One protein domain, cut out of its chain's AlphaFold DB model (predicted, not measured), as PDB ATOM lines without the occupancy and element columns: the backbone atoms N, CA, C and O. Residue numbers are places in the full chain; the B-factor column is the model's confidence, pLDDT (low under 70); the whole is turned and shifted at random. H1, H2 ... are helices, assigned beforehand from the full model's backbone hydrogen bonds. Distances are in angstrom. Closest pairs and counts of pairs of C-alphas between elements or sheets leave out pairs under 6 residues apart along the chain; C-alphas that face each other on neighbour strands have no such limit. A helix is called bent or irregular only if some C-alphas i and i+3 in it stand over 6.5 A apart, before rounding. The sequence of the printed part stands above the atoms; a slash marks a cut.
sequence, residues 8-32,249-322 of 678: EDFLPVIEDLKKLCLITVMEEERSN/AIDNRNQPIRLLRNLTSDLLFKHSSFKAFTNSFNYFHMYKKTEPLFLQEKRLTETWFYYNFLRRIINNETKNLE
ATOM      1  N   GLU A   8      -5.460  45.373  -4.653       37.91
ATOM      2  CA  GLU A   8      -4.347  46.295  -4.394       37.91
ATOM      3  C   GLU A   8      -3.057  45.588  -3.934       37.91
ATOM      4  O   GLU A   8      -1.968  46.054  -4.256       37.91
ATOM      5  N   ASP A   9      -3.158  44.420  -3.282       39.25
ATOM      6  CA  ASP A   9      -2.006  43.686  -2.725       39.25
ATOM      7  C   ASP A   9      -1.144  42.988  -3.799       39.25
ATOM      8  O   ASP A   9      -0.043  42.511  -3.518       39.25
ATOM      9  N   PHE A  10      -1.646  42.901  -5.035       42.31
ATOM     10  CA  PHE A  10      -1.020  42.153  -6.129       42.31
ATOM     11  C   PHE A  10      -0.415  43.055  -7.217       42.31
ATOM     12  O   PHE A  10       0.500  42.628  -7.918       42.31
ATOM     13  N   LEU A  11      -0.888  44.298  -7.365       38.06
ATOM     14  CA  LEU A  11      -0.513  45.188  -8.476       38.06
ATOM     15  C   LEU A  11       1.005  45.468  -8.585       38.06
ATOM     16  O   LEU A  11       1.532  45.353  -9.693       38.06
ATOM     17  N   PRO A  12       1.729  45.768  -7.486       43.97
ATOM     18  CA  PRO A  12       3.166  46.055  -7.549       43.97
ATOM     19  C   PRO A  12       4.003  44.829  -7.941       43.97
ATOM     20  O   PRO A  12       4.874  44.910  -8.795       43.97
ATOM     21  N   VAL A  13       3.665  43.654  -7.402       44.69
ATOM     22  CA  VAL A  13       4.342  42.363  -7.660       44.69
ATOM     23  C   VAL A  13       4.234  41.953  -9.123       44.69
ATOM     24  O   VAL A  13       5.134  41.363  -9.714       44.69
ATOM     25  N   ILE A  14       3.084  42.263  -9.700       44.03
ATOM     26  CA  ILE A  14       2.712  41.979 -11.073       44.03
ATOM     27  C   ILE A  14       3.414  42.931 -12.024       44.03
ATOM     28  O   ILE A  14       3.918  42.487 -13.051       44.03
ATOM     29  N   GLU A  15       3.477  44.216 -11.682       46.59
ATOM     30  CA  GLU A  15       4.314  45.163 -12.405       46.59
ATOM     31  C   GLU A  15       5.790  44.791 -12.319       46.59
ATOM     32  O   GLU A  15       6.479  44.899 -13.325       46.59
ATOM     33  N   ASP A  16       6.271  44.302 -11.181       45.75
ATOM     34  CA  ASP A  16       7.682  43.983 -11.003       45.75
ATOM     35  C   ASP A  16       8.073  42.652 -11.643       45.75
ATOM     36  O   ASP A  16       9.142  42.567 -12.235       45.75
ATOM     37  N   LEU A  17       7.208  41.632 -11.636       48.03
ATOM     38  CA  LEU A  17       7.409  40.413 -12.429       48.03
ATOM     39  C   LEU A  17       7.251  40.682 -13.925       48.03
ATOM     40  O   LEU A  17       8.001  40.118 -14.716       48.03
ATOM     41  N   LYS A  18       6.334  41.573 -14.329       44.66
ATOM     42  CA  LYS A  18       6.263  42.060 -15.713       44.66
ATOM     43  C   LYS A  18       7.545  42.786 -16.089       44.66
ATOM     44  O   LYS A  18       8.098  42.456 -17.123       44.66
ATOM     45  N   LYS A  19       8.052  43.696 -15.250       47.69
ATOM     46  CA  LYS A  19       9.316  44.419 -15.460       47.69
ATOM     47  C   LYS A  19      10.506  43.458 -15.482       47.69
ATOM     48  O   LYS A  19      11.311  43.554 -16.395       47.69
ATOM     49  N   LEU A  20      10.607  42.494 -14.564       44.59
ATOM     50  CA  LEU A  20      11.689  41.500 -14.543       44.59
ATOM     51  C   LEU A  20      11.639  40.555 -15.742       44.59
ATOM     52  O   LEU A  20      12.677  40.319 -16.355       44.59
ATOM     53  N   CYS A  21      10.467  40.029 -16.103       42.88
ATOM     54  CA  CYS A  21      10.337  39.174 -17.278       42.88
ATOM     55  C   CYS A  21      10.589  39.966 -18.566       42.88
ATOM     56  O   CYS A  21      11.362  39.483 -19.382       42.88
ATOM     57  N   LEU A  22      10.054  41.188 -18.727       41.34
ATOM     58  CA  LEU A  22      10.356  42.036 -19.892       41.34
ATOM     59  C   LEU A  22      11.852  42.353 -19.977       41.34
ATOM     60  O   LEU A  22      12.444  42.195 -21.034       41.34
ATOM     61  N   ILE A  23      12.479  42.776 -18.874       39.88
ATOM     62  CA  ILE A  23      13.894  43.169 -18.859       39.88
ATOM     63  C   ILE A  23      14.794  41.970 -19.166       39.88
ATOM     64  O   ILE A  23      15.701  42.093 -19.982       39.88
ATOM     65  N   THR A  24      14.530  40.807 -18.572       38.28
ATOM     66  CA  THR A  24      15.381  39.621 -18.776       38.28
ATOM     67  C   THR A  24      15.214  39.048 -20.175       38.28
ATOM     68  O   THR A  24      16.194  38.650 -20.794       38.28
ATOM     69  N   VAL A  25      13.996  39.072 -20.710       42.12
ATOM     70  CA  VAL A  25      13.707  38.646 -22.083       42.12
ATOM     71  C   VAL A  25      14.337  39.601 -23.088       42.12
ATOM     72  O   VAL A  25      14.998  39.151 -24.013       42.12
ATOM     73  N   MET A  26      14.248  40.914 -22.863       39.94
ATOM     74  CA  MET A  26      14.913  41.907 -23.709       39.94
ATOM     75  C   MET A  26      16.447  41.835 -23.608       39.94
ATOM     76  O   MET A  26      17.146  42.205 -24.554       39.94
ATOM     77  N   GLU A  27      17.003  41.382 -22.481       41.41
ATOM     78  CA  GLU A  27      18.443  41.159 -22.311       41.41
ATOM     79  C   GLU A  27      18.920  39.839 -22.950       41.41
ATOM     80  O   GLU A  27      19.963  39.848 -23.613       41.41
ATOM     81  N   GLU A  28      18.152  38.744 -22.851       41.38
ATOM     82  CA  GLU A  28      18.400  37.484 -23.575       41.38
ATOM     83  C   GLU A  28      18.247  37.683 -25.094       41.38
ATOM     84  O   GLU A  28      19.148  37.297 -25.841       41.38
ATOM     85  N   GLU A  29      17.211  38.387 -25.562       45.84
ATOM     86  CA  GLU A  29      17.060  38.791 -26.965       45.84
ATOM     87  C   GLU A  29      18.188  39.717 -27.408       45.84
ATOM     88  O   GLU A  29      18.764  39.489 -28.460       45.84
ATOM     89  N   ARG A  30      18.620  40.708 -26.614       42.09
ATOM     90  CA  ARG A  30      19.813  41.509 -26.964       42.09
ATOM     91  C   ARG A  30      21.081  40.667 -27.061       42.09
ATOM     92  O   ARG A  30      21.967  41.030 -27.833       42.09
ATOM     93  N   SER A  31      21.211  39.595 -26.281       45.09
ATOM     94  CA  SER A  31      22.364  38.689 -26.352       45.09
ATOM     95  C   SER A  31      22.301  37.773 -27.583       45.09
ATOM     96  O   SER A  31      23.300  37.633 -28.287       45.09
ATOM     97  N   ASN A  32      21.112  37.265 -27.917       40.50
ATOM     98  CA  ASN A  32      20.868  36.416 -29.080       40.50
ATOM     99  C   ASN A  32      20.895  37.225 -30.383       40.50
ATOM    100  O   ASN A  32      21.586  36.844 -31.316       40.50
ATOM    101  N   ALA A 249      25.017  44.958 -10.403       75.31
ATOM    102  CA  ALA A 249      23.619  45.348 -10.581       75.31
ATOM    103  C   ALA A 249      22.844  44.367 -11.478       75.31
ATOM    104  O   ALA A 249      21.697  44.048 -11.171       75.31
ATOM    105  N   ILE A 250      23.460  43.870 -12.557       73.69
ATOM    106  CA  ILE A 250      22.876  42.840 -13.434       73.69
ATOM    107  C   ILE A 250      22.735  41.516 -12.675       73.69
ATOM    108  O   ILE A 250      21.661  40.920 -12.668       73.69
ATOM    109  N   ASP A 251      23.788  41.090 -11.977       73.81
ATOM    110  CA  ASP A 251      23.791  39.854 -11.196       73.81
ATOM    111  C   ASP A 251      22.702  39.885 -10.120       73.81
ATOM    112  O   ASP A 251      21.970  38.910  -9.961       73.81
ATOM    113  N   ASN A 252      22.523  41.027  -9.446       74.69
ATOM    114  CA  ASN A 252      21.453  41.235  -8.470       74.69
ATOM    115  C   ASN A 252      20.056  41.196  -9.105       74.69
ATOM    116  O   ASN A 252      19.149  40.596  -8.529       74.69
ATOM    117  N   ARG A 253      19.868  41.773 -10.301       76.25
ATOM    118  CA  ARG A 253      18.586  41.713 -11.032       76.25
ATOM    119  C   ARG A 253      18.223  40.295 -11.467       76.25
ATOM    120  O   ARG A 253      17.047  39.948 -11.464       76.25
ATOM    121  N   ASN A 254      19.218  39.465 -11.773       82.62
ATOM    122  CA  ASN A 254      19.014  38.098 -12.246       82.62
ATOM    123  C   ASN A 254      18.853  37.061 -11.124       82.62
ATOM    124  O   ASN A 254      18.533  35.902 -11.407       82.62
ATOM    125  N   GLN A 255      19.027  37.441  -9.852       84.19
ATOM    126  CA  GLN A 255      18.891  36.509  -8.726       84.19
ATOM    127  C   GLN A 255      17.532  35.790  -8.673       84.19
ATOM    128  O   GLN A 255      17.547  34.566  -8.524       84.19
ATOM    129  N   PRO A 256      16.368  36.457  -8.842       87.62
ATOM    130  CA  PRO A 256      15.073  35.773  -8.793       87.62
ATOM    131  C   PRO A 256      14.915  34.742  -9.913       87.62
ATOM    132  O   PRO A 256      14.401  33.650  -9.698       87.62
ATOM    133  N   ILE A 257      15.418  35.046 -11.108       89.75
ATOM    134  CA  ILE A 257      15.336  34.133 -12.253       89.75
ATOM    135  C   ILE A 257      16.267  32.947 -12.058       89.75
ATOM    136  O   ILE A 257      15.881  31.809 -12.317       89.75
ATOM    137  N   ARG A 258      17.467  33.183 -11.523       90.94
ATOM    138  CA  ARG A 258      18.370  32.104 -11.125       90.94
ATOM    139  C   ARG A 258      17.737  31.213 -10.053       90.94
ATOM    140  O   ARG A 258      17.844  29.997 -10.162       90.94
ATOM    141  N   LEU A 259      17.040  31.787  -9.069       93.00
ATOM    142  CA  LEU A 259      16.305  31.027  -8.054       93.00
ATOM    143  C   LEU A 259      15.237  30.125  -8.689       93.00
ATOM    144  O   LEU A 259      15.160  28.949  -8.349       93.00
ATOM    145  N   LEU A 260      14.455  30.645  -9.637       95.94
ATOM    146  CA  LEU A 260      13.418  29.871 -10.324       95.94
ATOM    147  C   LEU A 260      14.003  28.780 -11.229       95.94
ATOM    148  O   LEU A 260      13.467  27.677 -11.262       95.94
ATOM    149  N   ARG A 261      15.129  29.040 -11.906       94.50
ATOM    150  CA  ARG A 261      15.865  28.020 -12.681       94.50
ATOM    151  C   ARG A 261      16.437  26.927 -11.772       94.50
ATOM    152  O   ARG A 261      16.357  25.749 -12.118       94.50
ATOM    153  N   ASN A 262      16.952  27.295 -10.598       95.62
ATOM    154  CA  ASN A 262      17.399  26.335  -9.588       95.62
ATOM    155  C   ASN A 262      16.227  25.493  -9.068       95.62
ATOM    156  O   ASN A 262      16.354  24.279  -8.985       95.62
ATOM    157  N   LEU A 263      15.076  26.115  -8.787       96.81
ATOM    158  CA  LEU A 263      13.857  25.403  -8.404       96.81
ATOM    159  C   LEU A 263      13.414  24.424  -9.496       96.81
ATOM    160  O   LEU A 263      13.143  23.271  -9.183       96.81
ATOM    161  N   THR A 264      13.382  24.835 -10.767       97.06
ATOM    162  CA  THR A 264      13.079  23.927 -11.888       97.06
ATOM    163  C   THR A 264      14.064  22.762 -11.946       97.06
ATOM    164  O   THR A 264      13.639  21.631 -12.138       97.06
ATOM    165  N   SER A 265      15.357  23.009 -11.731       96.44
ATOM    166  CA  SER A 265      16.377  21.952 -11.730       96.44
ATOM    167  C   SER A 265      16.188  20.973 -10.563       96.44
ATOM    168  O   SER A 265      16.279  19.763 -10.749       96.44
ATOM    169  N   ASP A 266      15.876  21.477  -9.367       96.75
ATOM    170  CA  ASP A 266      15.607  20.652  -8.183       96.75
ATOM    171  C   ASP A 266      14.299  19.856  -8.321       96.75
ATOM    172  O   ASP A 266      14.238  18.694  -7.915       96.75
ATOM    173  N   LEU A 267      13.268  20.443  -8.939       96.44
ATOM    174  CA  LEU A 267      12.062  19.717  -9.339       96.44
ATOM    175  C   LEU A 267      12.432  18.589 -10.309       96.44
ATOM    176  O   LEU A 267      12.096  17.438 -10.057       96.44
ATOM    177  N   LEU A 268      13.170  18.909 -11.374       95.75
ATOM    178  CA  LEU A 268      13.466  18.003 -12.482       95.75
ATOM    179  C   LEU A 268      14.350  16.812 -12.084       95.75
ATOM    180  O   LEU A 268      14.054  15.683 -12.466       95.75
ATOM    181  N   PHE A 269      15.428  17.062 -11.335       94.62
ATOM    182  CA  PHE A 269      16.470  16.062 -11.067       94.62
ATOM    183  C   PHE A 269      16.435  15.483  -9.655       94.62
ATOM    184  O   PHE A 269      16.909  14.370  -9.441       94.62
ATOM    185  N   LYS A 270      15.899  16.225  -8.680       95.44
ATOM    186  CA  LYS A 270      15.797  15.758  -7.287       95.44
ATOM    187  C   LYS A 270      14.368  15.403  -6.893       95.44
ATOM    188  O   LYS A 270      14.150  15.006  -5.752       95.44
ATOM    189  N   HIS A 271      13.393  15.621  -7.780       95.25
ATOM    190  CA  HIS A 271      11.965  15.474  -7.484       95.25
ATOM    191  C   HIS A 271      11.541  16.227  -6.209       95.25
ATOM    192  O   HIS A 271      10.632  15.819  -5.484       95.25
ATOM    193  N   SER A 272      12.227  17.337  -5.909       94.94
ATOM    194  CA  SER A 272      11.972  18.120  -4.701       94.94
ATOM    195  C   SER A 272      10.626  18.817  -4.813       94.94
ATOM    196  O   SER A 272      10.355  19.485  -5.802       94.94
ATOM    197  N   SER A 273       9.777  18.722  -3.790       96.06
ATOM    198  CA  SER A 273       8.544  19.518  -3.766       96.06
ATOM    199  C   SER A 273       8.845  21.012  -3.599       96.06
ATOM    200  O   SER A 273       9.874  21.382  -3.030       96.06
ATOM    201  N   PHE A 274       7.910  21.882  -4.005       95.75
ATOM    202  CA  PHE A 274       7.994  23.324  -3.733       95.75
ATOM    203  C   PHE A 274       8.252  23.609  -2.246       95.75
ATOM    204  O   PHE A 274       9.072  24.465  -1.911       95.75
ATOM    205  N   LYS A 275       7.612  22.841  -1.354       96.00
ATOM    206  CA  LYS A 275       7.825  22.900   0.096       96.00
ATOM    207  C   LYS A 275       9.245  22.513   0.498       96.00
ATOM    208  O   LYS A 275       9.884  23.245   1.245       96.00
ATOM    209  N   ALA A 276       9.743  21.379   0.003       96.75
ATOM    210  CA  ALA A 276      11.085  20.895   0.326       96.75
ATOM    211  C   ALA A 276      12.162  21.893  -0.125       96.75
ATOM    212  O   ALA A 276      13.044  22.239   0.659       96.75
ATOM    213  N   PHE A 277      12.035  22.427  -1.344       96.56
ATOM    214  CA  PHE A 277      12.931  23.463  -1.852       96.56
ATOM    215  C   PHE A 277      12.866  24.738  -1.000       96.56
ATOM    216  O   PHE A 277      13.902  25.263  -0.606       96.56
ATOM    217  N   THR A 278      11.657  25.211  -0.673       95.38
ATOM    218  CA  THR A 278      11.444  26.396   0.179       95.38
ATOM    219  C   THR A 278      12.118  26.225   1.541       95.38
ATOM    220  O   THR A 278      12.860  27.102   1.976       95.38
ATOM    221  N   ASN A 279      11.909  25.078   2.192       95.75
ATOM    222  CA  ASN A 279      12.494  24.777   3.497       95.75
ATOM    223  C   ASN A 279      14.024  24.731   3.436       95.75
ATOM    224  O   ASN A 279      14.681  25.343   4.274       95.75
ATOM    225  N   SER A 280      14.579  24.048   2.432       95.06
ATOM    226  CA  SER A 280      16.026  23.962   2.214       95.06
ATOM    227  C   SER A 280      16.631  25.349   1.979       95.06
ATOM    228  O   SER A 280      17.571  25.746   2.667       95.06
ATOM    229  N   PHE A 281      16.036  26.141   1.081       93.75
ATOM    230  CA  PHE A 281      16.474  27.506   0.807       93.75
ATOM    231  C   PHE A 281      16.471  28.368   2.074       93.75
ATOM    232  O   PHE A 281      17.473  29.015   2.380       93.75
ATOM    233  N   ASN A 282      15.370  28.344   2.830       93.06
ATOM    234  CA  ASN A 282      15.238  29.124   4.055       93.06
ATOM    235  C   ASN A 282      16.284  28.700   5.083       93.06
ATOM    236  O   ASN A 282      16.988  29.558   5.605       93.06
ATOM    237  N   TYR A 283      16.472  27.398   5.296       92.88
ATOM    238  CA  TYR A 283      17.482  26.873   6.213       92.88
ATOM    239  C   TYR A 283      18.894  27.402   5.903       92.88
ATOM    240  O   TYR A 283      19.574  27.917   6.790       92.88
ATOM    241  N   PHE A 284      19.318  27.378   4.634       89.19
ATOM    242  CA  PHE A 284      20.640  27.884   4.232       89.19
ATOM    243  C   PHE A 284      20.775  29.413   4.298       89.19
ATOM    244  O   PHE A 284      21.891  29.935   4.371       89.19
ATOM    245  N   HIS A 285      19.665  30.148   4.236       85.38
ATOM    246  CA  HIS A 285      19.664  31.611   4.239       85.38
ATOM    247  C   HIS A 285      19.369  32.231   5.614       85.38
ATOM    248  O   HIS A 285      19.659  33.412   5.793       85.38
ATOM    249  N   MET A 286      18.895  31.452   6.592       83.44
ATOM    250  CA  MET A 286      18.615  31.919   7.958       83.44
ATOM    251  C   MET A 286      19.859  32.409   8.714       83.44
ATOM    252  O   MET A 286      19.743  33.290   9.557       83.44
ATOM    253  N   TYR A 287      21.051  31.894   8.396       77.94
ATOM    254  CA  TYR A 287      22.294  32.218   9.117       77.94
ATOM    255  C   TYR A 287      23.151  33.310   8.456       77.94
ATOM    256  O   TYR A 287      24.268  33.586   8.899       77.94
ATOM    257  N   LYS A 288      22.674  33.942   7.378       76.75
ATOM    258  CA  LYS A 288      23.413  35.040   6.734       76.75
ATOM    259  C   LYS A 288      23.208  36.332   7.532       76.75
ATOM    260  O   LYS A 288      22.091  36.662   7.894       76.75
ATOM    261  N   LYS A 289      24.291  37.085   7.784       66.31
ATOM    262  CA  LYS A 289      24.283  38.343   8.573       66.31
ATOM    263  C   LYS A 289      23.483  39.499   7.940       66.31
ATOM    264  O   LYS A 289      23.294  40.525   8.582       66.31
ATOM    265  N   THR A 290      23.073  39.371   6.682       71.81
ATOM    266  CA  THR A 290      22.216  40.332   5.965       71.81
ATOM    267  C   THR A 290      20.742  39.991   6.179       71.81
ATOM    268  O   THR A 290      20.456  38.834   6.463       71.81
ATOM    269  N   GLU A 291      19.817  40.943   5.992       69.38
ATOM    270  CA  GLU A 291      18.367  40.701   6.129       69.38
ATOM    271  C   GLU A 291      17.949  39.356   5.494       69.38
ATOM    272  O   GLU A 291      18.181  39.147   4.294       69.38
ATOM    273  N   PRO A 292      17.418  38.404   6.284       67.56
ATOM    274  CA  PRO A 292      17.188  37.048   5.815       67.56
ATOM    275  C   PRO A 292      16.066  37.032   4.777       67.56
ATOM    276  O   PRO A 292      14.923  37.401   5.052       67.56
ATOM    277  N   LEU A 293      16.388  36.561   3.572       77.31
ATOM    278  CA  LEU A 293      15.389  36.280   2.550       77.31
ATOM    279  C   LEU A 293      14.658  34.987   2.922       77.31
ATOM    280  O   LEU A 293      15.178  33.895   2.697       77.31
ATOM    281  N   PHE A 294      13.463  35.109   3.487       88.00
ATOM    282  CA  PHE A 294      12.580  33.978   3.734       88.00
ATOM    283  C   PHE A 294      11.645  33.783   2.540       88.00
ATOM    284  O   PHE A 294      11.012  34.728   2.088       88.00
ATOM    285  N   LEU A 295      11.559  32.572   2.002       91.44
ATOM    286  CA  LEU A 295      10.625  32.207   0.944       91.44
ATOM    287  C   LEU A 295       9.330  31.655   1.540       91.44
ATOM    288  O   LEU A 295       9.345  30.846   2.468       91.44
ATOM    289  N   GLN A 296       8.201  32.033   0.939       92.50
ATOM    290  CA  GLN A 296       6.898  31.427   1.203       92.50
ATOM    291  C   GLN A 296       6.546  30.437   0.087       92.50
ATOM    292  O   GLN A 296       6.447  30.832  -1.075       92.50
ATOM    293  N   GLU A 297       6.271  29.177   0.439       93.31
ATOM    294  CA  GLU A 297       5.990  28.086  -0.514       93.31
ATOM    295  C   GLU A 297       4.902  28.455  -1.532       93.31
ATOM    296  O   GLU A 297       5.066  28.252  -2.738       93.31
ATOM    297  N   LYS A 298       3.790  29.033  -1.058       90.75
ATOM    298  CA  LYS A 298       2.666  29.408  -1.923       90.75
ATOM    299  C   LYS A 298       3.075  30.480  -2.934       90.75
ATOM    300  O   LYS A 298       2.736  30.353  -4.106       90.75
ATOM    301  N   ARG A 299       3.810  31.512  -2.499       90.06
ATOM    302  CA  ARG A 299       4.290  32.583  -3.389       90.06
ATOM    303  C   ARG A 299       5.276  32.026  -4.408       90.06
ATOM    304  O   ARG A 299       5.107  32.275  -5.592       90.06
ATOM    305  N   LEU A 300       6.228  31.205  -3.962       93.50
ATOM    306  CA  LEU A 300       7.209  30.571  -4.838       93.50
ATOM    307  C   LEU A 300       6.543  29.704  -5.915       93.50
ATOM    308  O   LEU A 300       6.895  29.808  -7.086       93.50
ATOM    309  N   THR A 301       5.552  28.895  -5.526       94.56
ATOM    310  CA  THR A 301       4.771  28.069  -6.459       94.56
ATOM    311  C   THR A 301       4.077  28.930  -7.519       94.56
ATOM    312  O   THR A 301       4.248  28.678  -8.709       94.56
ATOM    313  N   GLU A 302       3.329  29.967  -7.118       92.75
ATOM    314  CA  GLU A 302       2.665  30.886  -8.064       92.75
ATOM    315  C   GLU A 302       3.673  31.559  -9.004       92.75
ATOM    316  O   GLU A 302       3.484  31.569 -10.221       92.75
ATOM    317  N   THR A 303       4.772  32.086  -8.457       92.31
ATOM    318  CA  THR A 303       5.820  32.751  -9.237       92.31
ATOM    319  C   THR A 303       6.462  31.801 -10.244       92.31
ATOM    320  O   THR A 303       6.720  32.207 -11.374       92.31
ATOM    321  N   TRP A 304       6.680  30.536  -9.880       96.19
ATOM    322  CA  TRP A 304       7.221  29.531 -10.792       96.19
ATOM    323  C   TRP A 304       6.289  29.257 -11.978       96.19
ATOM    324  O   TRP A 304       6.756  29.195 -13.117       96.19
ATOM    325  N   PHE A 305       4.976  29.155 -11.740       95.62
ATOM    326  CA  PHE A 305       4.002  29.005 -12.825       95.62
ATOM    327  C   PHE A 305       3.977  30.236 -13.734       95.62
ATOM    328  O   PHE A 305       4.066  30.081 -14.949       95.62
ATOM    329  N   TYR A 306       3.928  31.447 -13.170       92.06
ATOM    330  CA  TYR A 306       3.965  32.681 -13.962       92.06
ATOM    331  C   TYR A 306       5.243  32.816 -14.786       92.06
ATOM    332  O   TYR A 306       5.182  33.174 -15.959       92.06
ATOM    333  N   TYR A 307       6.397  32.515 -14.194       92.75
ATOM    334  CA  TYR A 307       7.678  32.569 -14.888       92.75
ATOM    335  C   TYR A 307       7.706  31.627 -16.090       92.75
ATOM    336  O   TYR A 307       8.035  32.053 -17.196       92.75
ATOM    337  N   ASN A 308       7.314  30.363 -15.898       92.94
ATOM    338  CA  ASN A 308       7.293  29.403 -16.995       92.94
ATOM    339  C   ASN A 308       6.222  29.749 -18.031       92.94
ATOM    340  O   ASN A 308       6.485  29.632 -19.220       92.94
ATOM    341  N   PHE A 309       5.054  30.235 -17.617       90.88
ATOM    342  CA  PHE A 309       4.026  30.731 -18.529       90.88
ATOM    343  C   PHE A 309       4.569  31.843 -19.437       90.88
ATOM    344  O   PHE A 309       4.539  31.719 -20.662       90.88
ATOM    345  N   LEU A 310       5.152  32.890 -18.845       87.06
ATOM    346  CA  LEU A 310       5.704  34.031 -19.578       87.06
ATOM    347  C   LEU A 310       6.853  33.614 -20.498       87.06
ATOM    348  O   LEU A 310       6.854  33.979 -21.670       87.06
ATOM    349  N   ARG A 311       7.785  32.786 -20.004       88.00
ATOM    350  CA  ARG A 311       8.903  32.259 -20.803       88.00
ATOM    351  C   ARG A 311       8.414  31.557 -22.072       88.00
ATOM    352  O   ARG A 311       9.061  31.650 -23.108       88.00
ATOM    353  N   ARG A 312       7.282  30.853 -22.016       86.00
ATOM    354  CA  ARG A 312       6.764  30.076 -23.152       86.00
ATOM    355  C   ARG A 312       6.003  30.910 -24.155       86.00
ATOM    356  O   ARG A 312       6.180  30.696 -25.345       86.00
ATOM    357  N   ILE A 313       5.219  31.871 -23.690       81.94
ATOM    358  CA  ILE A 313       4.558  32.838 -24.573       81.94
ATOM    359  C   ILE A 313       5.584  33.583 -25.411       81.94
ATOM    360  O   ILE A 313       5.424  33.724 -26.619       81.94
ATOM    361  N   ILE A 314       6.651  34.022 -24.750       80.81
ATOM    362  CA  ILE A 314       7.728  34.780 -25.372       80.81
ATOM    363  C   ILE A 314       8.461  33.911 -26.393       80.81
ATOM    364  O   ILE A 314       8.594  34.305 -27.545       80.81
ATOM    365  N   ASN A 315       8.860  32.699 -26.003       77.94
ATOM    366  CA  ASN A 315       9.604  31.806 -26.891       77.94
ATOM    367  C   ASN A 315       8.791  31.293 -28.087       77.94
ATOM    368  O   ASN A 315       9.381  30.916 -29.092       77.94
ATOM    369  N   ASN A 316       7.463  31.231 -27.974       71.88
ATOM    370  CA  ASN A 316       6.599  30.671 -29.012       71.88
ATOM    371  C   ASN A 316       5.991  31.735 -29.941       71.88
ATOM    372  O   ASN A 316       5.114  31.397 -30.732       71.88
ATOM    373  N   GLU A 317       6.403  33.005 -29.827       60.72
ATOM    374  CA  GLU A 317       5.872  34.132 -30.611       60.72
ATOM    375  C   GLU A 317       4.333  34.162 -30.697       60.72
ATOM    376  O   GLU A 317       3.758  34.558 -31.715       60.72
ATOM    377  N   THR A 318       3.619  33.742 -29.647       61.84
ATOM    378  CA  THR A 318       2.151  33.782 -29.648       61.84
ATOM    379  C   THR A 318       1.701  35.233 -29.478       61.84
ATOM    380  O   THR A 318       1.383  35.674 -28.376       61.84
ATOM    381  N   LYS A 319       1.718  35.988 -30.584       55.59
ATOM    382  CA  LYS A 319       1.425  37.431 -30.671       55.59
ATOM    383  C   LYS A 319      -0.017  37.789 -30.275       55.59
ATOM    384  O   LYS A 319      -0.282  38.952 -30.000       55.59
ATOM    385  N   ASN A 320      -0.908  36.799 -30.172       54.59
ATOM    386  CA  ASN A 320      -2.351  36.980 -29.972       54.59
ATOM    387  C   ASN A 320      -2.872  36.499 -28.605       54.59
ATOM    388  O   ASN A 320      -4.014  36.060 -28.501       54.59
ATOM    389  N   LEU A 321      -2.077  36.563 -27.534       56.91
ATOM    390  CA  LEU A 321      -2.643  36.432 -26.183       56.91
ATOM    391  C   LEU A 321      -3.168  37.792 -25.732       56.91
ATOM    392  O   LEU A 321      -2.546  38.491 -24.934       56.91
ATOM    393  N   GLU A 322      -4.323  38.166 -26.285       52.84
ATOM    394  CA  GLU A 322      -4.970  39.470 -26.089       52.84
ATOM    395  C   GLU A 322      -5.343  39.764 -24.626       52.84
ATOM    396  O   GLU A 322      -5.652  40.906 -24.290       52.84
TER     397      GLU A 322
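Overview. This is residues 8 to 32 and 249 to 322 of the 678 residues of the protein "Hypothetical protein" of Brachionus calyciflorus (UniProt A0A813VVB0). Four helices cross one another with few contacts: the two longest, H1 and H2, stand nearly at right angles to each other, and each passes across H4, H1 beside its later part and H2 beside Trp 304. The short H3 makes a corner with the first turns of H4 and touches H2, while residues 26 to 32 of H1 stick out. The printed part has 99 residues, with H1, H2, H3 and H4 in that order along the chain, no named strand, and the class all helix. It is only just compact, close to loose, with a radius of gyration of the C-alphas of 14.9 A and spans of 44 by 34 by 30 A.

Arrangement. Start with H1, residues 11 to 32, and look at its residues 21 to 25, the part that touches H4, residues 297 to 315. The closest C-alphas, those of Cys 21 and Leu 310, are 7.3 A apart, and the two helices run the same way at a steep tilt of 42 degrees. Next find H2, residues 249 to 270, which is close to H1 but not clearly touching: the closest C-alphas, of Thr 24 and Asn 254, are 7.6 A apart, and the lines are about perpendicular at 89 degrees. H2 is also close to H4 but not clearly touching, about perpendicular at 79 degrees, with the closest C-alphas, of Leu 260 and Trp 304, 6.2 A apart. Residues 263 to 267 of H2 touch H3, residues 274 to 285, at a steep tilt of 49 degrees, opposite ways; the closest C-alphas, of Leu 263 and Phe 277, are 6.9 A apart. Residues 274 to 278 of H3 touch residues 297 to 301 of H4, closest at the C-alphas of Lys 275 and Glu 297, 5.5 A apart; at 73 degrees the two are only just about perpendicular. H1 and H3 stay apart. The helix packing is mostly crossed: of the 3 touching pairs, 0 are at a shallow tilt. Every O i to N i+4 pair is within hydrogen-bond range in H1, H3 and H4, and 16 of 18 are in H2.

Along the chain. Find C-alpha 11 of Leu at (-0.513, 45.188, -8.476); from there H1 runs 31.0 A to Asn 32. H2 begins at C-alpha 249, (23.619, 45.348, -10.581), and measures 30.8 A; it has a kink of 42 degrees near residue 256 and is irregular, with C-alphas 253 and 256 standing 7.3 A apart. H3 is 16.4 A long. H4 measures 26.9 A and ends at C-alpha 315, (9.604, 31.806, -26.891).

Size, cuts and confidence. The two C-alphas farthest apart, those of Lys 289 and Asn 320, are 46.9 A from each other. Residues 33 to 248 are not printed, and C-alphas 32 and 249 are 20.7 A apart across this cut, between H1 and H2. The link from H2 to H3 is tight; the one from H3 to H4, 11 residues, is long. The mean pLDDT of the printed part is 75.0, and 34 residues are under 70: 8 to 32, 289, 291 to 292 and 317 to 322.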